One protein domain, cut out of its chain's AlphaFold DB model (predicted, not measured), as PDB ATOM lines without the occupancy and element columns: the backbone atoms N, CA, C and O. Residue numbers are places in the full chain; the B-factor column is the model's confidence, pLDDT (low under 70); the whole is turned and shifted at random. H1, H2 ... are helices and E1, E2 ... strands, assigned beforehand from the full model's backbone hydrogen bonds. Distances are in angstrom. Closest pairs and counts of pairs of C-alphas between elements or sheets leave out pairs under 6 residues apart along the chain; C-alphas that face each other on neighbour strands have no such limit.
ATOM      1  N   ILE A   5     398.301 276.015 398.524       98.56
ATOM      2  CA  ILE A   5     398.885 277.021 397.644       98.56
ATOM      3  C   ILE A   5     399.693 276.276 396.585       98.56
ATOM      4  O   ILE A   5     400.636 275.562 396.914       98.56
ATOM      5  N   ILE A   6     399.315 276.439 395.323       98.69
ATOM      6  CA  ILE A   6     400.027 275.916 394.158       98.69
ATOM      7  C   ILE A   6     400.901 277.045 393.617       98.69
ATOM      8  O   ILE A   6     400.403 278.127 393.301       98.69
ATOM      9  N   VAL A   7     402.205 276.802 393.508       98.56
ATOM     10  CA  VAL A   7     403.162 277.760 392.944       98.56
ATOM     11  C   VAL A   7     403.468 277.352 391.504       98.56
ATOM     12  O   VAL A   7     404.114 276.338 391.267       98.56
ATOM     13  N   GLY A   8     402.992 278.155 390.556       98.31
ATOM     14  CA  GLY A   8     403.051 277.913 389.117       98.31
ATOM     15  C   GLY A   8     401.749 277.325 388.567       98.31
ATOM     16  O   GLY A   8     401.258 276.304 389.040       98.31
ATOM     17  N   ALA A   9     401.215 277.942 387.517       98.00
ATOM     18  CA  ALA A   9     400.095 277.457 386.714       98.00
ATOM     19  C   ALA A   9     400.590 276.837 385.396       98.00
ATOM     20  O   ALA A   9     400.008 277.059 384.338       98.00
ATOM     21  N   GLY A  10     401.687 276.073 385.448       97.56
ATOM     22  CA  GLY A  10     402.120 275.222 384.336       97.56
ATOM     23  C   GLY A  10     401.213 274.001 384.155       97.56
ATOM     24  O   GLY A  10     400.193 273.879 384.826       97.56
ATOM     25  N   SER A  11     401.601 273.050 383.300       97.25
ATOM     26  CA  SER A  11     400.793 271.847 383.033       97.25
ATOM     27  C   SER A  11     400.390 271.104 384.312       97.25
ATOM     28  O   SER A  11     399.208 270.853 384.527       97.25
ATOM     29  N   ALA A  12     401.348 270.825 385.200       98.31
ATOM     30  CA  ALA A  12     401.058 270.178 386.475       98.31
ATOM     31  C   ALA A  12     400.238 271.064 387.426       98.31
ATOM     32  O   ALA A  12     399.306 270.585 388.066       98.31
ATOM     33  N   GLY A  13     400.539 272.364 387.481       98.50
ATOM     34  CA  GLY A  13     399.805 273.322 388.307       98.50
ATOM     35  C   GLY A  13     398.328 273.434 387.925       98.50
ATOM     36  O   GLY A  13     397.469 273.456 388.801       98.50
ATOM     37  N   CYS A  14     398.014 273.430 386.626       98.31
ATOM     38  CA  CYS A  14     396.640 273.414 386.123       98.31
ATOM     39  C   CYS A  14     395.902 272.116 386.480       98.31
ATOM     40  O   CYS A  14     394.742 272.174 386.891       98.31
ATOM     41  N   VAL A  15     396.566 270.958 386.374       98.50
ATOM     42  CA  VAL A  15     395.995 269.664 386.793       98.50
ATOM     43  C   VAL A  15     395.712 269.669 388.293       98.50
ATOM     44  O   VAL A  15     394.587 269.393 388.702       98.50
ATOM     45  N   LEU A  16     396.690 270.058 389.117       98.62
ATOM     46  CA  LEU A  16     396.512 270.169 390.563       98.62
ATOM     47  C   LEU A  16     395.380 271.131 390.922       98.62
ATOM     48  O   LEU A  16     394.543 270.794 391.753       98.62
ATOM     49  N   ALA A  17     395.323 272.306 390.292       98.50
ATOM     50  CA  ALA A  17     394.266 273.276 390.543       98.50
ATOM     51  C   ALA A  17     392.892 272.654 390.284       98.50
ATOM     52  O   ALA A  17     392.036 272.720 391.158       98.50
ATOM     53  N   ASN A  18     392.722 271.973 389.145       98.06
ATOM     54  CA  ASN A  18     391.481 271.291 388.787       98.06
ATOM     55  C   ASN A  18     391.096 270.185 389.784       98.06
ATOM     56  O   ASN A  18     389.962 270.154 390.259       98.06
ATOM     57  N   ARG A  19     392.031 269.284 390.115       98.06
ATOM     58  CA  ARG A  19     391.760 268.135 390.995       98.06
ATOM     59  C   ARG A  19     391.486 268.562 392.430       98.06
ATOM     60  O   ARG A  19     390.531 268.094 393.040       98.06
ATOM     61  N   LEU A  20     392.302 269.463 392.972       98.12
ATOM     62  CA  LEU A  20     392.201 269.879 394.368       98.12
ATOM     63  C   LEU A  20     391.004 270.803 394.617       98.12
ATOM     64  O   LEU A  20     390.484 270.803 395.730       98.12
ATOM     65  N   SER A  21     390.558 271.570 393.615       98.12
ATOM     66  CA  SER A  21     389.352 272.403 393.722       98.12
ATOM     67  C   SER A  21     388.055 271.651 393.412       98.12
ATOM     68  O   SER A  21     386.990 272.262 393.444       98.12
ATOM     69  N   ALA A  22     388.121 270.361 393.059       97.62
ATOM     70  CA  ALA A  22     386.927 269.547 392.839       97.62
ATOM     71  C   ALA A  22     386.132 269.336 394.141       97.62
ATOM     72  O   ALA A  22     384.914 269.173 394.094       97.62
ATOM     73  N   ASP A  23     386.808 269.380 395.294       96.75
ATOM     74  CA  ASP A  23     386.159 269.480 396.599       96.75
ATOM     75  C   ASP A  23     385.741 270.941 396.867       96.75
ATOM     76  O   ASP A  23     386.611 271.800 397.062       96.75
ATOM     77  N   PRO A  24     384.429 271.254 396.928       96.44
ATOM     78  CA  PRO A  24     383.948 272.616 397.155       96.44
ATOM     79  C   PRO A  24     384.303 273.169 398.545       96.44
ATOM     80  O   PRO A  24     384.173 274.374 398.775       96.44
ATOM     81  N   HIS A  25     384.738 272.322 399.482       96.50
ATOM     82  CA  HIS A  25     385.175 272.744 400.811       96.50
ATOM     83  C   HIS A  25     386.654 273.142 400.865       96.50
ATOM     84  O   HIS A  25     387.074 273.751 401.850       96.50
ATOM     85  N   ARG A  26     387.424 272.863 399.806       97.50
ATOM     86  CA  ARG A  26     388.866 273.107 399.749       97.50
ATOM     87  C   ARG A  26     389.182 274.435 399.067       97.50
ATOM     88  O   ARG A  26     388.853 274.674 397.908       97.50
ATOM     89  N   LYS A  27     389.878 275.322 399.774       98.25
ATOM     90  CA  LYS A  27     390.339 276.615 399.256       98.25
ATOM     91  C   LYS A  27     391.718 276.467 398.633       98.25
ATOM     92  O   LYS A  27     392.722 276.375 399.340       98.25
ATOM     93  N   VAL A  28     391.768 276.524 397.306       98.56
ATOM     94  CA  VAL A  28     393.006 276.448 396.520       98.56
ATOM     95  C   VAL A  28     393.406 277.841 396.028       98.56
ATOM     96  O   VAL A  28     392.597 278.554 395.437       98.56
ATOM     97  N   LEU A  29     394.657 278.236 396.275       98.62
ATOM     98  CA  LEU A  29     395.289 279.417 395.677       98.62
ATOM     99  C   LEU A  29     396.301 278.970 394.626       98.62
ATOM    100  O   LEU A  29     397.127 278.113 394.919       98.62
ATOM    101  N   VAL A  30     396.292 279.591 393.449       98.56
ATOM    102  CA  VAL A  30     397.330 279.403 392.426       98.56
ATOM    103  C   VAL A  30     398.102 280.707 392.256       98.56
ATOM    104  O   VAL A  30     397.500 281.763 392.068       98.56
ATOM    105  N   LEU A  31     399.429 280.634 392.330       98.56
ATOM    106  CA  LEU A  31     400.337 281.760 392.118       98.56
ATOM    107  C   LEU A  31     401.119 281.543 390.822       98.56
ATOM    108  O   LEU A  31     402.039 280.733 390.793       98.56
ATOM    109  N   GLU A  32     400.769 282.267 389.762       98.56
ATOM    110  CA  GLU A  32     401.464 282.220 388.469       98.56
ATOM    111  C   GLU A  32     402.265 283.506 388.239       98.56
ATOM    112  O   GLU A  32     401.779 284.607 388.496       98.56
ATOM    113  N   ALA A  33     403.506 283.364 387.766       98.31
ATOM    114  CA  ALA A  33     404.391 284.497 387.499       98.31
ATOM    115  C   ALA A  33     404.052 285.219 386.184       98.31
ATOM    116  O   ALA A  33     404.347 286.406 386.022       98.31
ATOM    117  N   GLY A  34     403.502 284.486 385.220       97.19
ATOM    118  CA  GLY A  34     403.057 284.972 383.926       97.19
ATOM    119  C   GLY A  34     401.637 285.534 383.909       97.19
ATOM    120  O   GLY A  34     400.943 285.626 384.919       97.19
ATOM    121  N   ARG A  35     401.204 285.935 382.711       95.88
ATOM    122  CA  ARG A  35     399.833 286.396 382.432       95.88
ATOM    123  C   ARG A  35     399.005 285.265 381.815       95.88
ATOM    124  O   ARG A  35     399.458 284.128 381.742       95.88
ATOM    125  N   ALA A  36     397.787 285.563 381.371       96.69
ATOM    126  CA  ALA A  36     397.049 284.650 380.501       96.69
ATOM    127  C   ALA A  36     397.864 284.324 379.236       96.69
ATOM    128  O   ALA A  36     398.643 285.165 378.773       96.69
ATOM    129  N   ALA A  37     397.685 283.115 378.703       96.69
ATOM    130  CA  ALA A  37     398.297 282.720 377.441       96.69
ATOM    131  C   ALA A  37     397.828 283.646 376.298       96.69
ATOM    132  O   ALA A  37     396.679 284.101 376.310       96.69
ATOM    133  N   PRO A  38     398.706 283.990 375.340       96.31
ATOM    134  CA  PRO A  38     398.331 284.792 374.183       96.31
ATOM    135  C   PRO A  38     397.553 283.937 373.175       96.31
ATOM    136  O   PRO A  38     397.655 282.718 373.191       96.31
ATOM    137  N   VAL A  39     396.878 284.579 372.219       96.25
ATOM    138  CA  VAL A  39     396.160 283.890 371.123       96.25
ATOM    139  C   VAL A  39     397.066 282.935 370.333       96.25
ATOM    140  O   VAL A  39     396.608 281.903 369.864       96.25
ATOM    141  N   ALA A  40     398.367 283.230 370.233       95.88
ATOM    142  CA  ALA A  40     399.344 282.340 369.599       95.88
ATOM    143  C   ALA A  40     399.436 280.949 370.267       95.88
ATOM    144  O   ALA A  40     399.866 280.000 369.623       95.88
ATOM    145  N   SER A  41     399.019 280.809 371.533       95.25
ATOM    146  CA  SER A  41     398.903 279.513 372.216       95.25
ATOM    147  C   SER A  41     397.755 278.657 371.680       95.25
ATOM    148  O   SER A  41     397.794 277.440 371.840       95.25
ATOM    149  N   ASP A  42     396.731 279.272 371.086       92.94
ATOM    150  CA  ASP A  42     395.551 278.579 370.559       92.94
ATOM    151  C   ASP A  42     395.726 278.190 369.084       92.94
ATOM    152  O   ASP A  42     394.901 277.464 368.528       92.94
ATOM    153  N   ILE A  43     396.784 278.687 368.433       92.62
ATOM    154  CA  ILE A  43     397.074 278.456 367.020       92.62
ATOM    155  C   ILE A  43     398.261 277.488 366.922       92.62
ATOM    156  O   ILE A  43     399.406 277.899 367.111       92.62
ATOM    157  N   PRO A  44     398.021 276.210 366.572       88.62
ATOM    158  CA  PRO A  44     399.046 275.181 366.452       88.62
ATOM    159  C   PRO A  44     400.347 275.551 365.746       88.62
ATOM    160  O   PRO A  44     401.405 275.096 366.159       88.62
ATOM    161  N   SER A  45     400.287 276.337 364.672       89.38
ATOM    162  CA  SER A  45     401.459 276.744 363.888       89.38
ATOM    163  C   SER A  45     402.291 277.837 364.553       89.38
ATOM    164  O   SER A  45     403.463 278.006 364.216       89.38
ATOM    165  N   ASP A  46     401.706 278.576 365.493       94.06
ATOM    166  CA  ASP A  46     402.265 279.830 365.994       94.06
ATOM    167  C   ASP A  46     403.096 279.628 367.261       94.06
ATOM    168  O   ASP A  46     403.737 280.569 367.732       94.06
ATOM    169  N   TRP A  47     403.170 278.406 367.790       92.94
ATOM    170  CA  TRP A  47     403.955 278.090 368.982       92.94
ATOM    171  C   TRP A  47     405.412 278.612 368.961       92.94
ATOM    172  O   TRP A  47     405.846 279.147 369.988       92.94
ATOM    173  N   PRO A  48     406.169 278.602 367.833       93.75
ATOM    174  CA  PRO A  48     407.539 279.118 367.812       93.75
ATOM    175  C   PRO A  48     407.594 280.645 367.929       93.75
ATOM    176  O   PRO A  48     408.618 281.195 368.329       93.75
ATOM    177  N   THR A  49     406.503 281.346 367.594       95.88
ATOM    178  CA  THR A  49     406.427 282.817 367.661       95.88
ATOM    179  C   THR A  49     406.453 283.335 369.098       95.88
ATOM    180  O   THR A  49     406.755 284.505 369.325       95.88
ATOM    181  N   MET A  50     406.180 282.468 370.080       96.31
ATOM    182  CA  MET A  50     406.204 282.817 371.499       96.31
ATOM    183  C   MET A  50     407.615 282.821 372.104       96.31
ATOM    184  O   MET A  50     407.797 283.336 373.210       96.31
ATOM    185  N   PHE A  51     408.623 282.287 371.411       95.56
ATOM    186  CA  PHE A  51     410.002 282.250 371.900       95.56
ATOM    187  C   PHE A  51     410.636 283.638 372.008       95.56
ATOM    188  O   PHE A  51     410.462 284.476 371.129       95.56
ATOM    189  N   ASN A  52     411.432 283.864 373.061       94.38
ATOM    190  CA  ASN A  52     412.079 285.159 373.330       94.38
ATOM    191  C   ASN A  52     411.092 286.342 373.416       94.38
ATOM    192  O   ASN A  52     411.441 287.483 373.107       94.38
ATOM    193  N   THR A  53     409.857 286.082 373.848       95.69
ATOM    194  CA  THR A  53     408.835 287.107 374.097       95.69
ATOM    195  C   THR A  53     408.549 287.247 375.595       95.69
ATOM    196  O   THR A  53     409.128 286.557 376.429       95.69
ATOM    197  N   ALA A  54     407.609 288.119 375.969       95.56
ATOM    198  CA  ALA A  54     407.208 288.307 377.366       95.56
ATOM    199  C   ALA A  54     406.562 287.065 378.021       95.56
ATOM    200  O   ALA A  54     406.456 287.028 379.250       95.56
ATOM    201  N   VAL A  55     406.118 286.083 377.227       97.19
ATOM    202  CA  VAL A  55     405.511 284.828 377.711       97.19
ATOM    203  C   VAL A  55     406.498 283.660 377.741       97.19
ATOM    204  O   VAL A  55     406.102 282.525 377.991       97.19
ATOM    205  N   ASP A  56     407.781 283.927 377.514       97.56
ATOM    206  CA  ASP A  56     408.873 282.971 377.633       97.56
ATOM    207  C   ASP A  56     409.841 283.432 378.728       97.56
ATOM    208  O   ASP A  56     410.181 284.608 378.839       97.56
ATOM    209  N   TRP A  57     410.275 282.504 379.577       97.00
ATOM    210  CA  TRP A  57     411.364 282.764 380.515       97.00
ATOM    211  C   TRP A  57     412.708 282.942 379.806       97.00
ATOM    212  O   TRP A  57     413.598 283.590 380.353       97.00
ATOM    213  N   SER A  58     412.847 282.365 378.612       95.31
ATOM    214  CA  SER A  58     413.998 282.517 377.724       95.31
ATOM    215  C   SER A  58     415.329 282.177 378.389       95.31
ATOM    216  O   SER A  58     416.306 282.927 378.309       95.31
ATOM    217  N   TYR A  59     415.371 281.034 379.076       94.62
ATOM    218  CA  TYR A  59     416.587 280.582 379.734       94.62
ATOM    219  C   TYR A  59     417.678 280.251 378.716       94.62
ATOM    220  O   TYR A  59     417.418 279.799 377.601       94.62
ATOM    221  N   TYR A  60     418.923 280.421 379.144       93.56
ATOM    222  CA  TYR A  60     420.094 279.931 378.435       93.56
ATOM    223  C   TYR A  60     420.943 279.132 379.406       93.56
ATOM    224  O   TYR A  60     421.176 279.578 380.531       93.56
ATOM    225  N   THR A  61     421.449 277.988 378.960       92.44
ATOM    226  CA  THR A  61     422.420 277.225 379.746       92.44
ATOM    227  C   THR A  61     423.699 278.032 379.981       92.44
ATOM    228  O   THR A  61     424.033 278.963 379.231       92.44
ATOM    229  N   GLU A  62     424.482 277.602 380.968       94.81
ATOM    230  CA  GLU A  62     425.918 277.884 380.987       94.81
ATOM    231  C   GLU A  62     426.597 277.310 379.725       94.81
ATOM    232  O   GLU A  62     426.033 276.407 379.086       94.81
ATOM    233  N   PRO A  63     427.786 277.802 379.327       93.00
ATOM    234  CA  PRO A  63     428.556 277.236 378.222       93.00
ATOM    235  C   PRO A  63     428.762 275.724 378.376       93.00
ATOM    236  O   PRO A  63     429.344 275.257 379.353       93.00
ATOM    237  N   GLN A  64     428.297 274.942 377.402       87.50
ATOM    238  CA  GLN A  64     428.380 273.483 377.460       87.50
ATOM    239  C   GLN A  64     429.642 272.991 376.747       87.50
ATOM    240  O   GLN A  64     429.784 273.164 375.532       87.50
ATOM    241  N   ALA A  65     430.548 272.329 377.476       84.06
ATOM    242  CA  ALA A  65     431.774 271.762 376.905       84.06
ATOM    243  C   ALA A  65     431.464 270.779 375.758       84.06
ATOM    244  O   ALA A  65     432.030 270.896 374.670       84.06
ATOM    245  N   GLY A  66     430.469 269.903 375.956       81.81
ATOM    246  CA  GLY A  66     429.977 268.969 374.935       81.81
ATOM    247  C   GLY A  66     429.312 269.637 373.725       81.81
ATOM    248  O   GLY A  66     429.112 268.996 372.700       81.81
ATOM    249  N   CYS A  67     429.012 270.937 373.796       81.06
ATOM    250  CA  CYS A  67     428.451 271.713 372.690       81.06
ATOM    251  C   CYS A  67     429.408 272.806 372.198       81.06
ATOM    252  O   CYS A  67     428.944 273.851 371.735       81.06
ATOM    253  N   ARG A  68     430.729 272.580 372.286       83.06
ATOM    254  CA  ARG A  68     431.779 273.522 371.843       83.06
ATOM    255  C   ARG A  68     431.666 274.904 372.509       83.06
ATOM    256  O   ARG A  68     431.846 275.928 371.858       83.06
ATOM    257  N   GLY A  69     431.310 274.938 373.794       83.88
ATOM    258  CA  GLY A  69     431.177 276.175 374.574       83.88
ATOM    259  C   GLY A  69     429.926 276.999 374.259       83.88
ATOM    260  O   GLY A  69     429.794 278.119 374.749       83.88
ATOM    261  N   ARG A  70     428.985 276.477 373.460       87.00
ATOM    262  CA  ARG A  70     427.720 277.172 373.189       87.00
ATOM    263  C   ARG A  70     426.840 277.230 374.436       87.00
ATOM    264  O   ARG A  70     426.789 276.281 375.220       87.00
ATOM    265  N   ARG A  71     426.097 278.328 374.554       87.94
ATOM    266  CA  ARG A  71     424.932 278.442 375.435       87.94
ATOM    267  C   ARG A  71     423.707 277.997 374.655       87.94
ATOM    268  O   ARG A  71     423.507 278.455 373.530       87.94
ATOM    269  N   ILE A  72     422.920 277.096 375.225       89.69
ATOM    270  CA  ILE A  72     421.751 276.540 374.553       89.69
ATOM    271  C   ILE A  72     420.504 277.241 375.075       89.69
ATOM    272  O   ILE A  72     420.330 277.387 376.282       89.69
ATOM    273  N   PHE A  73     419.669 277.706 374.151       91.19
ATOM    274  CA  PHE A  73     418.401 278.353 374.457       91.19
ATOM    275  C   PHE A  73     417.364 277.318 374.907       91.19
ATOM    276  O   PHE A  73     417.105 276.358 374.181       91.19
ATOM    277  N   TRP A  74     416.773 277.523 376.083       91.94
ATOM    278  CA  TRP A  74     415.744 276.673 376.679       91.94
ATOM    279  C   TRP A  74     414.470 277.490 376.939       91.94
ATOM    280  O   TRP A  74     414.328 278.081 378.016       91.94
ATOM    281  N   PRO A  75     413.524 277.512 375.983       93.56
ATOM    282  CA  PRO A  75     412.261 278.205 376.177       93.56
ATOM    283  C   PRO A  75     411.437 277.507 377.263       93.56
ATOM    284  O   PRO A  75     411.350 276.274 377.306       93.56
ATOM    285  N   ARG A  76     410.829 278.295 378.149       95.75
ATOM    286  CA  ARG A  76     409.889 277.828 379.177       95.75
ATOM    287  C   ARG A  76     408.731 278.810 379.236       95.75
ATOM    288  O   ARG A  76     408.942 279.993 379.480       95.75
ATOM    289  N   GLY A  77     407.507 278.315 379.076       96.75
ATOM    290  CA  GLY A  77     406.319 279.166 379.128       96.75
ATOM    291  C   GLY A  77     406.171 279.880 380.475       96.75
ATOM    292  O   GLY A  77     406.257 279.254 381.532       96.75
ATOM    293  N   LYS A  78     405.935 281.190 380.410       98.00
ATOM    294  CA  LYS A  78     405.688 282.115 381.519       98.00
ATOM    295  C   LYS A  78     404.291 282.716 381.364       98.00
ATOM    296  O   LYS A  78     404.115 283.882 381.005       98.00
ATOM    297  N   MET A  79     403.290 281.876 381.586       97.62
ATOM    298  CA  MET A  79     401.869 282.180 381.423       97.62
ATOM    299  C   MET A  79     401.023 281.093 382.086       97.62
ATOM    300  O   MET A  79     401.540 280.030 382.431       97.62
ATOM    301  N   ILE A  80     399.719 281.323 382.219       98.06
ATOM    302  CA  ILE A  80     398.759 280.263 382.554       98.06
ATOM    303  C   ILE A  80     398.853 279.155 381.490       98.06
ATOM    304  O   ILE A  80     398.852 279.441 380.298       98.06
ATOM    305  N   GLY A  81     398.975 277.902 381.927       96.75
ATOM    306  CA  GLY A  81     399.301 276.733 381.100       96.75
ATOM    307  C   GLY A  81     400.809 276.455 380.984       96.75
ATOM    308  O   GLY A  81     401.220 275.334 380.664       96.75
ATOM    309  N   GLY A  82     401.654 277.440 381.304       97.38
ATOM    310  CA  GLY A  82     403.114 277.356 381.291       97.38
ATOM    311  C   GLY A  82     403.658 276.815 379.974       97.38
ATOM    312  O   GLY A  82     403.260 277.240 378.894       97.38
ATOM    313  N   SER A  83     404.576 275.848 380.048       96.25
ATOM    314  CA  SER A  83     405.143 275.227 378.839       96.25
ATOM    315  C   SER A  83     404.137 274.372 378.058       96.25
ATOM    316  O   SER A  83     404.371 274.123 376.883       96.25
ATOM    317  N   GLY A  84     403.024 273.945 378.668       94.88
ATOM    318  CA  GLY A  84     401.949 273.254 377.950       94.88
ATOM    319  C   GLY A  84     401.204 274.172 376.979       94.88
ATOM    320  O   GLY A  84     400.782 273.712 375.933       94.88
ATOM    321  N   ALA A  85     401.125 275.470 377.290       95.56
ATOM    322  CA  ALA A  85     400.573 276.511 376.418       95.56
ATOM    323  C   ALA A  85     401.595 277.060 375.398       95.56
ATOM    324  O   ALA A  85     401.300 277.972 374.641       95.56
ATOM    325  N   MET A  86     402.829 276.550 375.388       94.69
ATOM    326  CA  MET A  86     403.882 276.976 374.454       94.69
ATOM    327  C   MET A  86     404.296 275.865 373.487       94.69
ATOM    328  O   MET A  86     405.075 276.109 372.576       94.69
ATOM    329  N   ASN A  87     403.884 274.622 373.715       90.94
ATOM    330  CA  ASN A  87     404.504 273.489 373.042       90.94
ATOM    331  C   ASN A  87     403.921 273.201 371.650       90.94
ATOM    332  O   ASN A  87     402.895 273.735 371.250       90.94
ATOM    333  N   ALA A  88     404.570 272.281 370.937       90.81
ATOM    334  CA  ALA A  88     404.119 271.772 369.641       90.81
ATOM    335  C   ALA A  88     402.965 270.744 369.739       90.81
ATOM    336  O   ALA A  88     402.721 270.010 368.787       90.81
ATOM    337  N   MET A  89     402.312 270.627 370.905       91.06
ATOM    338  CA  MET A  89     401.182 269.725 371.201       91.06
ATOM    339  C   MET A  89     401.430 268.232 370.922       91.06
ATOM    340  O   MET A  89     400.502 267.453 370.714       91.06
ATOM    341  N   ILE A  90     402.696 267.810 370.939       88.94
ATOM    342  CA  ILE A  90     403.080 266.410 370.746       88.94
ATOM    343  C   ILE A  90     402.667 265.597 371.977       88.94
ATOM    344  O   ILE A  90     403.218 265.789 373.064       88.94
ATOM    345  N   TYR A  91     401.762 264.636 371.790       90.62
ATOM    346  CA  TYR A  91     401.386 263.672 372.820       90.62
ATOM    347  C   TYR A  91     402.161 262.361 372.650       90.62
ATOM    348  O   TYR A  91     401.928 261.596 371.718       90.62
ATOM    349  N   ILE A  92     403.082 262.092 373.575       88.12
ATOM    350  CA  ILE A  92     403.812 260.823 373.682       88.12
ATOM    351  C   ILE A  92     403.832 260.433 375.157       88.12
ATOM    352  O   ILE A  92     404.152 261.254 376.013       88.12
ATOM    353  N   ARG A  93     403.494 259.179 375.469       88.56
ATOM    354  CA  ARG A  93     403.509 258.674 376.850       88.56
ATOM    355  C   ARG A  93     404.909 258.330 377.353       88.56
ATOM    356  O   ARG A  93     405.108 258.318 378.557       88.56
ATOM    357  N   GLY A  94     405.857 258.056 376.461       85.06
ATOM    358  CA  GLY A  94     407.108 257.367 376.783       85.06
ATOM    359  C   GLY A  94     406.967 255.856 376.601       85.06
ATOM    360  O   GLY A  94     405.891 255.362 376.250       85.06
ATOM    361  N   LEU A  95     408.056 255.126 376.818       81.94
ATOM    362  CA  LEU A  95     408.089 253.670 376.698       81.94
ATOM    363  C   LEU A  95     407.804 253.005 378.053       81.94
ATOM    364  O   LEU A  95     408.197 253.549 379.085       81.94
ATOM    365  N   PRO A  96     407.218 251.791 378.083       83.69
ATOM    366  CA  PRO A  96     407.077 251.016 379.318       83.69
ATOM    367  C   PRO A  96     408.386 250.892 380.113       83.69
ATOM    368  O   PRO A  96     408.392 251.050 381.331       83.69
ATOM    369  N   SER A  97     409.509 250.702 379.411       82.62
ATOM    370  CA  SER A  97     410.844 250.598 380.006       82.62
ATOM    371  C   SER A  97     411.301 251.857 380.738       82.62
ATOM    372  O   SER A  97     412.111 251.745 381.653       82.62
ATOM    373  N   ASP A  98     410.801 253.041 380.368       88.62
ATOM    374  CA  ASP A  98     411.157 254.281 381.060       88.62
ATOM    375  C   ASP A  98     410.604 254.256 382.495       88.62
ATOM    376  O   ASP A  98     411.327 254.474 383.467       88.62
ATOM    377  N   TYR A  99     409.325 253.898 382.624       93.94
ATOM    378  CA  TYR A  99     408.595 253.796 383.889       93.94
ATOM    379  C   TYR A  99     409.065 252.613 384.742       93.94
ATOM    380  O   TYR A  99     409.295 252.746 385.945       93.94
ATOM    381  N   ASP A 100     409.299 251.457 384.119       90.56
ATOM    382  CA  ASP A 100     409.904 250.317 384.811       90.56
ATOM    383  C   ASP A 100     411.316 250.657 385.312       90.56
ATOM    384  O   ASP A 100     411.693 250.248 386.411       90.56
ATOM    385  N   GLY A 101     412.070 251.468 384.564       92.69
ATOM    386  CA  GLY A 101     413.349 252.025 384.996       92.69
ATOM    387  C   GLY A 101     413.224 252.911 386.239       92.69
ATOM    388  O   GLY A 101     414.056 252.815 387.142       92.69
ATOM    389  N   TRP A 102     412.164 253.721 386.350       97.12
ATOM    390  CA  TRP A 102     411.896 254.518 387.557       97.12
ATOM    391  C   TRP A 102     411.664 253.624 388.775       97.12
ATOM    392  O   TRP A 102     412.249 253.855 389.836       97.12
ATOM    393  N   ALA A 103     410.853 252.576 388.618       97.12
ATOM    394  CA  ALA A 103     410.596 251.613 389.682       97.12
ATOM    395  C   ALA A 103     411.865 250.856 390.098       97.12
ATOM    396  O   ALA A 103     412.142 250.726 391.291       97.12
ATOM    397  N   GLN A 104     412.678 250.420 389.131       94.00
ATOM    398  CA  GLN A 104     413.973 249.777 389.386       94.00
ATOM    399  C   GLN A 104     414.957 250.705 390.110       94.00
ATOM    400  O   GLN A 104     415.743 250.239 390.932       94.00
ATOM    401  N   ALA A 105     414.874 252.018 389.875       94.38
ATOM    402  CA  ALA A 105     415.634 253.036 390.598       94.38
ATOM    403  C   ALA A 105     415.075 253.356 392.002       94.38
ATOM    404  O   ALA A 105     415.494 254.324 392.634       94.38
ATOM    405  N   GLY A 106     414.123 252.563 392.505       95.81
ATOM    406  CA  GLY A 106     413.566 252.694 393.852       95.81
ATOM    407  C   GLY A 106     412.298 253.544 393.943       95.81
ATOM    408  O   GLY A 106     411.816 253.779 395.051       95.81
ATOM    409  N   CYS A 107     411.728 253.993 392.821       97.50
ATOM    410  CA  CYS A 107     410.446 254.701 392.803       97.50
ATOM    411  C   CYS A 107     409.285 253.699 392.715       97.50
ATOM    412  O   CYS A 107     408.643 253.554 391.677       97.50
ATOM    413  N   GLU A 108     409.033 252.961 393.797       96.44
ATOM    414  CA  GLU A 108     407.932 251.991 393.860       96.44
ATOM    415  C   GLU A 108     406.574 252.647 393.531       96.44
ATOM    416  O   GLU A 108     406.299 253.770 393.957       96.44
ATOM    417  N   GLY A 109     405.727 251.950 392.764       96.38
ATOM    418  CA  GLY A 109     404.432 252.463 392.295       96.38
ATOM    419  C   GLY A 109     404.495 253.277 390.998       96.38
ATOM    420  O   GLY A 109     403.473 253.812 390.571       96.38
ATOM    421  N   TRP A 110     405.672 253.367 390.368       98.19
ATOM    422  CA  TRP A 110     405.878 254.055 389.090       98.19
ATOM    423  C   TRP A 110     406.183 253.123 387.916       98.19
ATOM    424  O   TRP A 110     406.511 253.618 386.842       98.19
ATOM    425  N   ALA A 111     406.078 251.799 388.085       96.44
ATOM    426  CA  ALA A 111     406.268 250.866 386.973       96.44
ATOM    427  C   ALA A 111     405.157 251.050 385.928       96.44
ATOM    428  O   ALA A 111     404.076 251.555 386.245       96.44
ATOM    429  N   TRP A 112     405.371 250.593 384.690       93.25
ATOM    430  CA  TRP A 112     404.397 250.769 383.603       93.25
ATOM    431  C   TRP A 112     402.995 250.281 383.985       93.25
ATOM    432  O   TRP A 112     401.998 250.965 383.750       93.25
ATOM    433  N   ARG A 113     402.924 249.124 384.650       94.56
ATOM    434  CA  ARG A 113     401.671 248.532 385.145       94.56
ATOM    435  C   ARG A 113     400.907 249.431 386.128       94.56
ATOM    436  O   ARG A 113     399.687 249.333 386.198       94.56
ATOM    437  N   ASP A 114     401.615 250.276 386.878       97.75
ATOM    438  CA  ASP A 114     401.048 251.138 387.918       97.75
ATOM    439  C   ASP A 114     400.582 252.478 387.321       97.75
ATOM    440  O   ASP A 114     399.560 253.037 387.731       97.75
ATOM    441  N   VAL A 115     401.308 252.987 386.318       97.44
ATOM    442  CA  VAL A 115     401.022 254.286 385.689       97.44
ATOM    443  C   VAL A 115     400.064 254.196 384.504       97.44
ATOM    444  O   VAL A 115     399.314 255.143 384.275       97.44
ATOM    445  N   LEU A 116     400.030 253.077 383.770       95.50
ATOM    446  CA  LEU A 116     399.169 252.908 382.594       95.50
ATOM    447  C   LEU A 116     397.681 253.178 382.894       95.50
ATOM    448  O   LEU A 116     397.074 253.942 382.143       95.50
ATOM    449  N   PRO A 117     397.080 252.669 383.992       97.12
ATOM    450  CA  PRO A 117     395.692 252.993 384.322       97.12
ATOM    451  C   PRO A 117     395.446 254.497 384.507       97.12
ATOM    452  O   PRO A 117     394.388 255.000 384.139       97.12
ATOM    453  N   LYS A 118     396.430 255.236 385.038       97.19
ATOM    454  CA  LYS A 118     396.346 256.694 385.214       97.19
ATOM    455  C   LYS A 118     396.482 257.427 383.881       97.19
ATOM    456  O   LYS A 118     395.722 258.356 383.633       97.19
ATOM    457  N   LEU A 119     397.408 256.981 383.024       96.31
ATOM    458  CA  LEU A 119     397.580 257.495 381.661       96.31
ATOM    459  C   LEU A 119     396.290 257.353 380.841       96.31
ATOM    460  O   LEU A 119     395.906 258.290 380.151       96.31
ATOM    461  N   ILE A 120     395.603 256.212 380.961       96.44
ATOM    462  CA  ILE A 120     394.288 255.978 380.348       96.44
ATOM    463  C   ILE A 120     393.238 256.910 380.961       96.44
ATOM    464  O   ILE A 120     392.473 257.535 380.235       96.44
ATOM    465  N   ALA A 121     393.203 257.041 382.289       97.19
ATOM    466  CA  ALA A 121     392.154 257.791 382.979       97.19
ATOM    467  C   ALA A 121     392.085 259.274 382.583       97.19
ATOM    468  O   ALA A 121     390.988 259.833 382.525       97.19
ATOM    469  N   PHE A 122     393.224 259.927 382.324       96.94
ATOM    470  CA  PHE A 122     393.211 261.338 381.936       96.94
ATOM    471  C   PHE A 122     393.117 261.578 380.422       96.94
ATOM    472  O   PHE A 122     392.916 262.722 380.015       96.94
ATOM    473  N   GLU A 123     393.248 260.544 379.590       97.31
ATOM    474  CA  GLU A 123     393.232 260.651 378.128       97.31
ATOM    475  C   GLU A 123     391.807 260.606 377.553       97.31
ATOM    476  O   GLU A 123     390.933 259.864 378.008       97.31
ATOM    477  N   ASN A 124     391.587 261.391 376.501       97.50
ATOM    478  CA  ASN A 124     390.433 261.317 375.619       97.50
ATOM    479  C   ASN A 124     390.904 261.297 374.164       97.50
ATOM    480  O   ASN A 124     391.086 262.336 373.527       97.50
ATOM    481  N   ASN A 125     391.164 260.087 373.686       95.69
ATOM    482  CA  ASN A 125     391.718 259.785 372.385       95.69
ATOM    483  C   ASN A 125     390.607 259.644 371.338       95.69
ATOM    484  O   ASN A 125     389.726 258.795 371.463       95.69
ATOM    485  N   ALA A 126     390.677 260.451 370.283       93.69
ATOM    486  CA  ALA A 126     389.708 260.433 369.190       93.69
ATOM    487  C   ALA A 126     389.980 259.342 368.138       93.69
ATOM    488  O   ALA A 126     389.104 259.045 367.329       93.69
ATOM    489  N   ARG A 127     391.189 258.764 368.114       88.62
ATOM    490  CA  ARG A 127     391.635 257.812 367.084       88.62
ATOM    491  C   ARG A 127     391.518 256.361 367.538       88.62
ATOM    492  O   ARG A 127     391.061 255.515 366.778       88.62
ATOM    493  N   PHE A 128     391.965 256.065 368.752       88.12
ATOM    494  CA  PHE A 128     392.073 254.703 369.279       88.12
ATOM    495  C   PHE A 128     390.916 254.383 370.234       88.12
ATOM    496  O   PHE A 128     391.132 254.042 371.393       88.12
ATOM    497  N   THR A 129     389.673 254.524 369.764       88.69
ATOM    498  CA  THR A 129     388.481 254.440 370.630       88.69
ATOM    499  C   THR A 129     388.165 253.036 371.148       88.69
ATOM    500  O   THR A 129     387.516 252.911 372.183       88.69
ATOM    501  N   ASP A 130     388.638 251.997 370.455       87.00
ATOM    502  CA  ASP A 130     388.424 250.583 370.796       87.00
ATOM    503  C   ASP A 130     389.705 249.889 371.311       87.00
ATOM    504  O   ASP A 130     389.757 248.662 371.417       87.00
ATOM    505  N   ASP A 131     390.761 250.655 371.610       80.75
ATOM    506  CA  ASP A 131     392.036 250.123 372.094       80.75
ATOM    507  C   ASP A 131     392.084 250.144 373.636       80.75
ATOM    508  O   ASP A 131     391.975 251.217 374.237       80.75
ATOM    509  N   PRO A 132     392.289 248.996 374.316       81.19
ATOM    510  CA  PRO A 132     392.328 248.935 375.779       81.19
ATOM    511  C   PRO A 132     393.499 249.708 376.403       81.19
ATOM    512  O   PRO A 132     393.518 249.912 377.618       81.19
ATOM    513  N   PHE A 133     394.485 250.123 375.609       83.25
ATOM    514  CA  PHE A 133     395.579 250.966 376.059       83.25
ATOM    515  C   PHE A 133     395.241 252.458 376.018       83.25
ATOM    516  O   PHE A 133     396.067 253.233 376.493       83.25
ATOM    517  N   HIS A 134     394.077 252.890 375.524       91.50
ATOM    518  CA  HIS A 134     393.725 254.307 375.371       91.50
ATOM    519  C   HIS A 134     392.442 254.707 376.112       91.50
ATOM    520  O   HIS A 134     391.486 253.943 376.216       91.50
ATOM    521  N   GLY A 135     392.436 255.926 376.659       93.94
ATOM    522  CA  GLY A 135     391.254 256.531 377.279       93.94
ATOM    523  C   GLY A 135     390.430 257.331 376.277       93.94
ATOM    524  O   GLY A 135     390.988 257.905 375.349       93.94
ATOM    525  N   THR A 136     389.111 257.409 376.464       96.44
ATOM    526  CA  THR A 136     388.170 258.113 375.558       96.44
ATOM    527  C   THR A 136     387.268 259.123 376.277       96.44
ATOM    528  O   THR A 136     386.305 259.633 375.710       96.44
ATOM    529  N   SER A 137     387.550 259.412 377.549       96.38
ATOM    530  CA  SER A 137     386.659 260.209 378.405       96.38
ATOM    531  C   SER A 137     387.376 261.145 379.375       96.38
ATOM    532  O   SER A 137     386.718 261.934 380.057       96.38
ATOM    533  N   GLY A 138     388.708 261.089 379.439       96.75
ATOM    534  CA  GLY A 138     389.504 261.981 380.266       96.75
ATOM    535  C   GLY A 138     389.473 263.444 379.793       96.75
ATOM    536  O   GLY A 138     388.947 263.775 378.730       96.75
ATOM    537  N   TYR A 224     415.846 266.894 373.602       65.19
ATOM    538  CA  TYR A 224     415.939 266.681 375.039       65.19
ATOM    539  C   TYR A 224     415.136 267.748 375.780       65.19
ATOM    540  O   TYR A 224     415.126 268.927 375.421       65.19
ATOM    541  N   HIS A 225     414.472 267.328 376.848       83.88
ATOM    542  CA  HIS A 225     413.792 268.227 377.762       83.88
ATOM    543  C   HIS A 225     414.580 268.257 379.064       83.88
ATOM    544  O   HIS A 225     414.715 267.232 379.722       83.88
ATOM    545  N   ALA A 226     415.124 269.416 379.430       84.81
ATOM    546  CA  ALA A 226     415.754 269.566 380.733       84.81
ATOM    547  C   ALA A 226     414.711 269.344 381.842       84.81
ATOM    548  O   ALA A 226     413.635 269.946 381.811       84.81
ATOM    549  N   ALA A 227     415.033 268.475 382.795       92.00
ATOM    550  CA  ALA A 227     414.168 268.075 383.898       92.00
ATOM    551  C   ALA A 227     415.031 267.650 385.105       92.00
ATOM    552  O   ALA A 227     416.237 267.908 385.127       92.00
ATOM    553  N   SER A 228     414.424 266.996 386.099       93.50
ATOM    554  CA  SER A 228     415.143 266.273 387.165       93.50
ATOM    555  C   SER A 228     415.929 267.118 388.186       93.50
ATOM    556  O   SER A 228     416.735 266.571 388.940       93.50
ATOM    557  N   THR A 229     415.708 268.435 388.269       92.56
ATOM    558  CA  THR A 229     416.436 269.330 389.197       92.56
ATOM    559  C   THR A 229     416.150 269.078 390.682       92.56
ATOM    560  O   THR A 229     416.946 269.485 391.526       92.56
ATOM    561  N   CYS A 230     415.059 268.388 391.022       95.81
ATOM    562  CA  CYS A 230     414.742 267.936 392.377       95.81
ATOM    563  C   CYS A 230     414.142 266.526 392.339       95.81
ATOM    564  O   CYS A 230     413.028 266.279 392.807       95.81
ATOM    565  N   ARG A 231     414.886 265.604 391.720       96.50
ATOM    566  CA  ARG A 231     414.404 264.256 391.425       96.50
ATOM    567  C   ARG A 231     413.820 263.536 392.641       96.50
ATOM    568  O   ARG A 231     414.328 263.651 393.766       96.50
ATOM    569  N   MET A 232     412.791 262.736 392.382       97.94
ATOM    570  CA  MET A 232     412.299 261.775 393.353       97.94
ATOM    571  C   MET A 232     413.238 260.570 393.467       97.94
ATOM    572  O   MET A 232     414.025 260.279 392.561       97.94
ATOM    573  N   GLY A 233     413.166 259.872 394.594       97.38
ATOM    574  CA  GLY A 233     413.917 258.641 394.816       97.38
ATOM    575  C   GLY A 233     414.075 258.296 396.291       97.38
ATOM    576  O   GLY A 233     413.616 259.014 397.186       97.38
ATOM    577  N   THR A 234     414.742 257.177 396.548       96.12
ATOM    578  CA  THR A 234     414.959 256.659 397.905       96.12
ATOM    579  C   THR A 234     416.395 256.830 398.396       96.12
ATOM    580  O   THR A 234     416.595 256.876 399.608       96.12
ATOM    581  N   ASP A 235     417.355 257.035 397.493       94.81
ATOM    582  CA  ASP A 235     418.770 257.261 397.804       94.81
ATOM    583  C   ASP A 235     419.074 258.649 398.419       94.81
ATOM    584  O   ASP A 235     418.194 259.504 398.547       94.81
ATOM    585  N   ASP A 236     420.337 258.866 398.804       94.56
ATOM    586  CA  ASP A 236     420.812 260.066 399.514       94.56
ATOM    587  C   ASP A 236     420.801 261.354 398.671       94.56
ATOM    588  O   ASP A 236     420.854 262.453 399.221       94.56
ATOM    589  N   LEU A 237     420.739 261.242 397.344       93.38
ATOM    590  CA  LEU A 237     420.668 262.380 396.426       93.38
ATOM    591  C   LEU A 237     419.219 262.736 396.051       93.38
ATOM    592  O   LEU A 237     419.000 263.709 395.327       93.38
ATOM    593  N   ALA A 238     418.230 261.958 396.495       96.75
ATOM    594  CA  ALA A 238     416.826 262.245 396.238       96.75
ATOM    595  C   ALA A 238     416.338 263.444 397.066       96.75
ATOM    596  O   ALA A 238     416.577 263.526 398.270       96.75
ATOM    597  N   VAL A 239     415.595 264.352 396.427       97.94
ATOM    598  CA  VAL A 239     415.002 265.533 397.087       97.94
ATOM    599  C   VAL A 239     413.554 265.266 397.490       97.94
ATOM    600  O   VAL A 239     413.085 265.750 398.519       97.94
ATOM    601  N   VAL A 240     412.852 264.477 396.681       98.12
ATOM    602  CA  VAL A 240     411.416 264.226 396.798       98.12
ATOM    603  C   VAL A 240     411.177 262.737 397.056       98.12
ATOM    604  O   VAL A 240     411.855 261.882 396.484       98.12
ATOM    605  N   ASP A 241     410.241 262.393 397.935       97.19
ATOM    606  CA  ASP A 241     409.854 260.997 398.121       97.19
ATOM    607  C   ASP A 241     408.959 260.533 396.950       97.19
ATOM    608  O   ASP A 241     408.050 261.257 396.539       97.19
ATOM    609  N   PRO A 242     409.170 259.331 396.391       97.19
ATOM    610  CA  PRO A 242     408.424 258.893 395.214       97.19
ATOM    611  C   PRO A 242     406.961 258.540 395.514       97.19
ATOM    612  O   PRO A 242     406.164 258.434 394.588       97.19
ATOM    613  N   LYS A 243     406.581 258.343 396.783       95.31
ATOM    614  CA  LYS A 243     405.240 257.870 397.148       95.31
ATOM    615  C   LYS A 243     404.243 259.016 397.276       95.31
ATOM    616  O   LYS A 243     403.105 258.891 396.833       95.31
ATOM    617  N   ARG A 244     404.647 260.111 397.919       95.50
ATOM    618  CA  ARG A 244     403.792 261.275 398.187       95.50
ATOM    619  C   ARG A 244     404.191 262.498 397.380       95.50
ATOM    620  O   ARG A 244     403.486 263.506 397.441       95.50
ATOM    621  N   LEU A 245     405.307 262.427 396.654       97.94
ATOM    622  CA  LEU A 245     405.916 263.571 395.988       97.94
ATOM    623  C   LEU A 245     406.191 264.728 396.963       97.94
ATOM    624  O   LEU A 245     406.122 265.897 396.592       97.94
ATOM    625  N   GLN A 246     406.481 264.401 398.223       97.56
ATOM    626  CA  GLN A 246     406.790 265.339 399.291       97.56
ATOM    627  C   GLN A 246     408.297 265.607 399.335       97.56
ATOM    628  O   GLN A 246     409.114 264.702 399.162       97.56
ATOM    629  N   VAL A 247     408.689 266.852 399.596       98.19
ATOM    630  CA  VAL A 247     410.094 267.193 399.837       98.19
ATOM    631  C   VAL A 247     410.559 266.513 401.121       98.19
ATOM    632  O   VAL A 247     409.945 266.645 402.182       98.19
ATOM    633  N   ARG A 248     411.665 265.774 401.034       97.25
ATOM    634  CA  ARG A 248     412.205 265.006 402.157       97.25
ATOM    635  C   ARG A 248     412.608 265.955 403.287       97.25
ATOM    636  O   ARG A 248     413.415 266.859 403.097       97.25
ATOM    637  N   GLY A 249     412.036 265.732 404.469       96.00
ATOM    638  CA  GLY A 249     412.295 266.543 405.663       96.00
ATOM    639  C   GLY A 249     411.482 267.838 405.769       96.00
ATOM    640  O   GLY A 249     411.732 268.605 406.695       96.00
ATOM    641  N   ILE A 250     410.522 268.093 404.867       97.56
ATOM    642  CA  ILE A 250     409.642 269.269 404.941       97.56
ATOM    643  C   ILE A 250     408.175 268.838 404.886       97.56
ATOM    644  O   ILE A 250     407.667 268.349 403.872       97.56
ATOM    645  N   ASP A 251     407.464 269.065 405.986       94.94
ATOM    646  CA  ASP A 251     406.043 268.752 406.083       94.94
ATOM    647  C   ASP A 251     405.179 269.698 405.245       94.94
ATOM    648  O   ASP A 251     405.355 270.915 405.265       94.94
ATOM    649  N   GLY A 252     404.238 269.127 404.487       94.69
ATOM    650  CA  GLY A 252     403.272 269.884 403.684       94.69
ATOM    651  C   GLY A 252     403.828 270.523 402.405       94.69
ATOM    652  O   GLY A 252     403.086 271.230 401.725       94.69
ATOM    653  N   LEU A 253     405.094 270.275 402.048       97.81
ATOM    654  CA  LEU A 253     405.684 270.737 400.791       97.81
ATOM    655  C   LEU A 253     405.795 269.580 399.795       97.81
ATOM    656  O   LEU A 253     406.540 268.632 400.026       97.81
ATOM    657  N   HIS A 254     405.088 269.686 398.671       98.12
ATOM    658  CA  HIS A 254     405.102 268.702 397.588       98.12
ATOM    659  C   HIS A 254     405.644 269.318 396.298       98.12
ATOM    660  O   HIS A 254     405.452 270.510 396.056       98.12
ATOM    661  N   VAL A 255     406.276 268.504 395.452       98.12
ATOM    662  CA  VAL A 255     406.704 268.907 394.109       98.12
ATOM    663  C   VAL A 255     405.992 268.050 393.072       98.12
ATOM    664  O   VAL A 255     406.197 266.844 392.991       98.12
ATOM    665  N   ALA A 256     405.166 268.691 392.252       97.19
ATOM    666  CA  ALA A 256     404.484 268.070 391.127       97.19
ATOM    667  C   ALA A 256     404.914 268.785 389.844       97.19
ATOM    668  O   ALA A 256     404.262 269.722 389.396       97.19
ATOM    669  N   ASP A 257     406.069 268.405 389.308       97.75
ATOM    670  CA  ASP A 257     406.674 269.032 388.134       97.75
ATOM    671  C   ASP A 257     407.669 268.064 387.477       97.75
ATOM    672  O   ASP A 257     408.124 267.113 388.111       97.75
ATOM    673  N   ALA A 258     408.053 268.312 386.223       96.19
ATOM    674  CA  ALA A 258     409.084 267.533 385.535       96.19
ATOM    675  C   ALA A 258     410.412 267.453 386.313       96.19
ATOM    676  O   ALA A 258     411.175 266.500 386.163       96.19
ATOM    677  N   SER A 259     410.700 268.429 387.173       96.69
ATOM    678  CA  SER A 259     411.857 268.425 388.069       96.69
ATOM    679  C   SER A 259     411.951 267.205 388.995       96.69
ATOM    680  O   SER A 259     413.060 266.900 389.434       96.69
ATOM    681  N   VAL A 260     410.861 266.463 389.245       97.94
ATOM    682  CA  VAL A 260     410.910 265.224 390.048       97.94
ATOM    683  C   VAL A 260     411.256 263.974 389.243       97.94
ATOM    684  O   VAL A 260     411.511 262.938 389.848       97.94
ATOM    685  N   ILE A 261     411.304 264.038 387.908       97.19
ATOM    686  CA  ILE A 261     411.606 262.881 387.053       97.19
ATOM    687  C   ILE A 261     412.957 262.256 387.468       97.19
ATOM    688  O   ILE A 261     413.970 262.957 387.433       97.19
ATOM    689  N   PRO A 262     413.014 260.967 387.862       96.25
ATOM    690  CA  PRO A 262     414.237 260.345 388.377       96.25
ATOM    691  C   PRO A 262     415.214 259.956 387.268       96.25
ATOM    692  O   PRO A 262     416.422 260.111 387.424       96.25
ATOM    693  N   ILE A 263     414.686 259.472 386.145       93.69
ATOM    694  CA  ILE A 263     415.424 259.101 384.938       93.69
ATOM    695  C   ILE A 263     414.637 259.660 383.756       93.69
ATOM    696  O   ILE A 263     413.412 259.574 383.734       93.69
ATOM    697  N   MET A 264     415.317 260.256 382.780       91.19
ATOM    698  CA  MET A 264     414.645 260.874 381.637       91.19
ATOM    699  C   MET A 264     413.761 259.888 380.867       91.19
ATOM    700  O   MET A 264     414.160 258.756 380.614       91.19
ATOM    701  N   ILE A 265     412.573 260.357 380.474       89.19
ATOM    702  CA  ILE A 265     411.650 259.636 379.588       89.19
ATOM    703  C   ILE A 265     412.151 259.711 378.146       89.19
ATOM    704  O   ILE A 265     412.638 260.756 377.701       89.19
ATOM    705  N   SER A 266     411.936 258.636 377.393       83.25
ATOM    706  CA  SER A 266     412.205 258.536 375.960       83.25
ATOM    707  C   SER A 266     411.111 259.247 375.142       83.25
ATOM    708  O   SER A 266     410.403 258.630 374.347       83.25
ATOM    709  N   GLY A 267     410.903 260.552 375.368       80.62
ATOM    710  CA  GLY A 267     409.849 261.318 374.695       80.62
ATOM    711  C   GLY A 267     409.605 262.730 375.236       80.62
ATOM    712  O   GLY A 267     410.417 263.310 375.960       80.62
ATOM    713  N   ASN A 268     408.458 263.305 374.860       88.25
ATOM    714  CA  ASN A 268     408.010 264.590 375.393       88.25
ATOM    715  C   ASN A 268     407.627 264.458 376.877       88.25
ATOM    716  O   ASN A 268     406.914 263.533 377.258       88.25
ATOM    717  N   ILE A 269     408.078 265.393 377.717       92.56
ATOM    718  CA  ILE A 269     407.856 265.327 379.171       92.56
ATOM    719  C   ILE A 269     406.494 265.869 379.625       92.56
ATOM    720  O   ILE A 269     406.189 265.776 380.813       92.56
ATOM    721  N   GLN A 270     405.656 266.416 378.736       94.56
ATOM    722  CA  GLN A 270     404.343 266.953 379.111       94.56
ATOM    723  C   GLN A 270     403.437 265.870 379.701       94.56
ATOM    724  O   GLN A 270     402.905 266.056 380.794       94.56
ATOM    725  N   THR A 271     403.283 264.736 379.016       95.31
ATOM    726  CA  THR A 271     402.435 263.633 379.490       95.31
ATOM    727  C   THR A 271     402.940 263.053 380.820       95.31
ATOM    728  O   THR A 271     402.139 262.972 381.753       95.31
ATOM    729  N   PRO A 272     404.247 262.755 380.993       95.69
ATOM    730  CA  PRO A 272     404.811 262.423 382.303       95.69
ATOM    731  C   PRO A 272     404.560 263.489 383.380       95.69
ATOM    732  O   PRO A 272     404.263 263.150 384.519       95.69
ATOM    733  N   THR A 273     404.626 264.779 383.037       97.69
ATOM    734  CA  THR A 273     404.369 265.881 383.985       97.69
ATOM    735  C   THR A 273     402.908 265.914 384.441       97.69
ATOM    736  O   THR A 273     402.634 266.139 385.619       97.69
ATOM    737  N   ILE A 274     401.960 265.653 383.535       98.00
ATOM    738  CA  ILE A 274     400.533 265.517 383.865       98.00
ATOM    739  C   ILE A 274     400.313 264.293 384.760       98.00
ATOM    740  O   ILE A 274     399.666 264.414 385.797       98.00
ATOM    741  N   LEU A 275     400.908 263.145 384.421       98.12
ATOM    742  CA  LEU A 275     400.863 261.937 385.249       98.12
ATOM    743  C   LEU A 275     401.388 262.200 386.670       98.12
ATOM    744  O   LEU A 275     400.754 261.804 387.647       98.12
ATOM    745  N   ILE A 276     402.517 262.906 386.791       98.38
ATOM    746  CA  ILE A 276     403.090 263.313 388.079       98.38
ATOM    747  C   ILE A 276     402.097 264.166 388.874       98.38
ATOM    748  O   ILE A 276     401.907 263.936 390.067       98.38
ATOM    749  N   ALA A 277     401.418 265.106 388.217       98.44
ATOM    750  CA  ALA A 277     400.410 265.946 388.852       98.44
ATOM    751  C   ALA A 277     399.174 265.161 389.323       98.44
ATOM    752  O   ALA A 277     398.679 265.423 390.416       98.44
ATOM    753  N   GLU A 278     398.707 264.172 388.558       98.19
ATOM    754  CA  GLU A 278     397.607 263.278 388.962       98.19
ATOM    755  C   GLU A 278     397.985 262.424 390.187       98.19
ATOM    756  O   GLU A 278     397.197 262.257 391.126       98.19
ATOM    757  N   CYS A 279     399.220 261.909 390.219       97.69
ATOM    758  CA  CYS A 279     399.759 261.196 391.379       97.69
ATOM    759  C   CYS A 279     399.876 262.111 392.607       97.69
ATOM    760  O   CYS A 279     399.439 261.728 393.692       97.69
ATOM    761  N   ALA A 280     400.396 263.329 392.434       97.88
ATOM    762  CA  ALA A 280     400.489 264.318 393.505       97.88
ATOM    763  C   ALA A 280     399.107 264.709 394.042       97.88
ATOM    764  O   ALA A 280     398.916 264.754 395.254       97.88
ATOM    765  N   ALA A 281     398.126 264.939 393.162       97.62
ATOM    766  CA  ALA A 281     396.757 265.251 393.562       97.62
ATOM    767  C   ALA A 281     396.168 264.141 394.440       97.62
ATOM    768  O   ALA A 281     395.623 264.430 395.503       97.62
ATOM    769  N   THR A 282     396.345 262.878 394.036       95.62
ATOM    770  CA  THR A 282     395.904 261.713 394.820       95.62
ATOM    771  C   THR A 282     396.588 261.696 396.190       95.62
ATOM    772  O   THR A 282     395.924 261.612 397.215       95.62
ATOM    773  N   ALA A 283     397.914 261.857 396.236       94.62
ATOM    774  CA  ALA A 283     398.667 261.845 397.490       94.62
ATOM    775  C   ALA A 283     398.299 262.991 398.455       94.62
ATOM    776  O   ALA A 283     398.395 262.823 399.672       94.62
ATOM    777  N   ILE A 284     397.910 264.153 397.921       95.38
ATOM    778  CA  ILE A 284     397.510 265.339 398.692       95.38
ATOM    779  C   ILE A 284     396.077 265.208 399.228       95.38
ATOM    780  O   ILE A 284     395.781 265.748 400.297       95.38
ATOM    781  N   LEU A 285     395.185 264.539 398.492       94.19
ATOM    782  CA  LEU A 285     393.788 264.347 398.889       94.19
ATOM    783  C   LEU A 285     393.602 263.191 399.886       94.19
ATOM    784  O   LEU A 285     392.669 263.257 400.686       94.19
ATOM    785  N   GLY A 286     394.517 262.214 399.901       85.75
ATOM    786  CA  GLY A 286     394.454 261.031 400.771       85.75
ATOM    787  C   GLY A 286     393.575 259.933 400.195       85.75
ATOM    788  O   GLY A 286     392.967 259.214 401.016       85.75
TER     789      GLY A 286
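AT A GLANCE: This is residues 5 to 138 and 224 to 286 of the 286 residues of the protein "GMC_OxRdtase_N domain-containing protein" of Bradyrhizobium betae (UniProt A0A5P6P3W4). Little regular structure: H1 and H6 lie side by side, the two-stranded parallel sheet E1 E2 packs on H1, H5 packs across H6, and long loops surround them. The printed part has 197 residues, 64 in named elements, mostly helix: E1 H1 E2 H2 H3 H4 H5 E3 H6. It is compact, radius of gyration 17.2 A, spanning 40 by 38 by 38 A.

HOW THE PARTS SIT: E1, residues 5 to 7, and E2, 28 to 31, are parallel; N 6 and O 29 are 2.8 A apart. With H1, 11 to 20, between them they form a strand-helix-strand unit, its crossover right-handed. H1 touches H6, 270 to 285, at a shallow tilt of 27 degrees, the same way; closest C-alphas Ala 12 and Ala 277, 4.9 A. H6 touches H5, 112 to 122, about perpendicular, with residues 275 to 278 alone; closest C-alphas Leu 275 and Leu 119, 6.6 A. H5 touches H4, 96 to 104; closest C-alphas Trp 112 and Pro 96, 5.1 A. H3, 82 to 85, only just touches H1, with 3 pairs of C-alphas within 8 A. H2, 47 to 50, touches no helix; E3, 123 to 125, pairs with no named strand. Every O i to N i+4 pair is within hydrogen-bond range in H1, H4 and H6, and 5 of 7 in H5.

IN THESE COORDINATES: E1 begins at C-alpha 5 (398.885, 277.021, 397.644); H6, 22.6 A long, ends at C-alpha 285 (393.788, 264.347, 398.889).

THE WHOLE: Residues 139 to 223 are cut out, a 27.4 A gap between C-alphas 138 and 224. Residue 224 alone is under 70 in pLDDT.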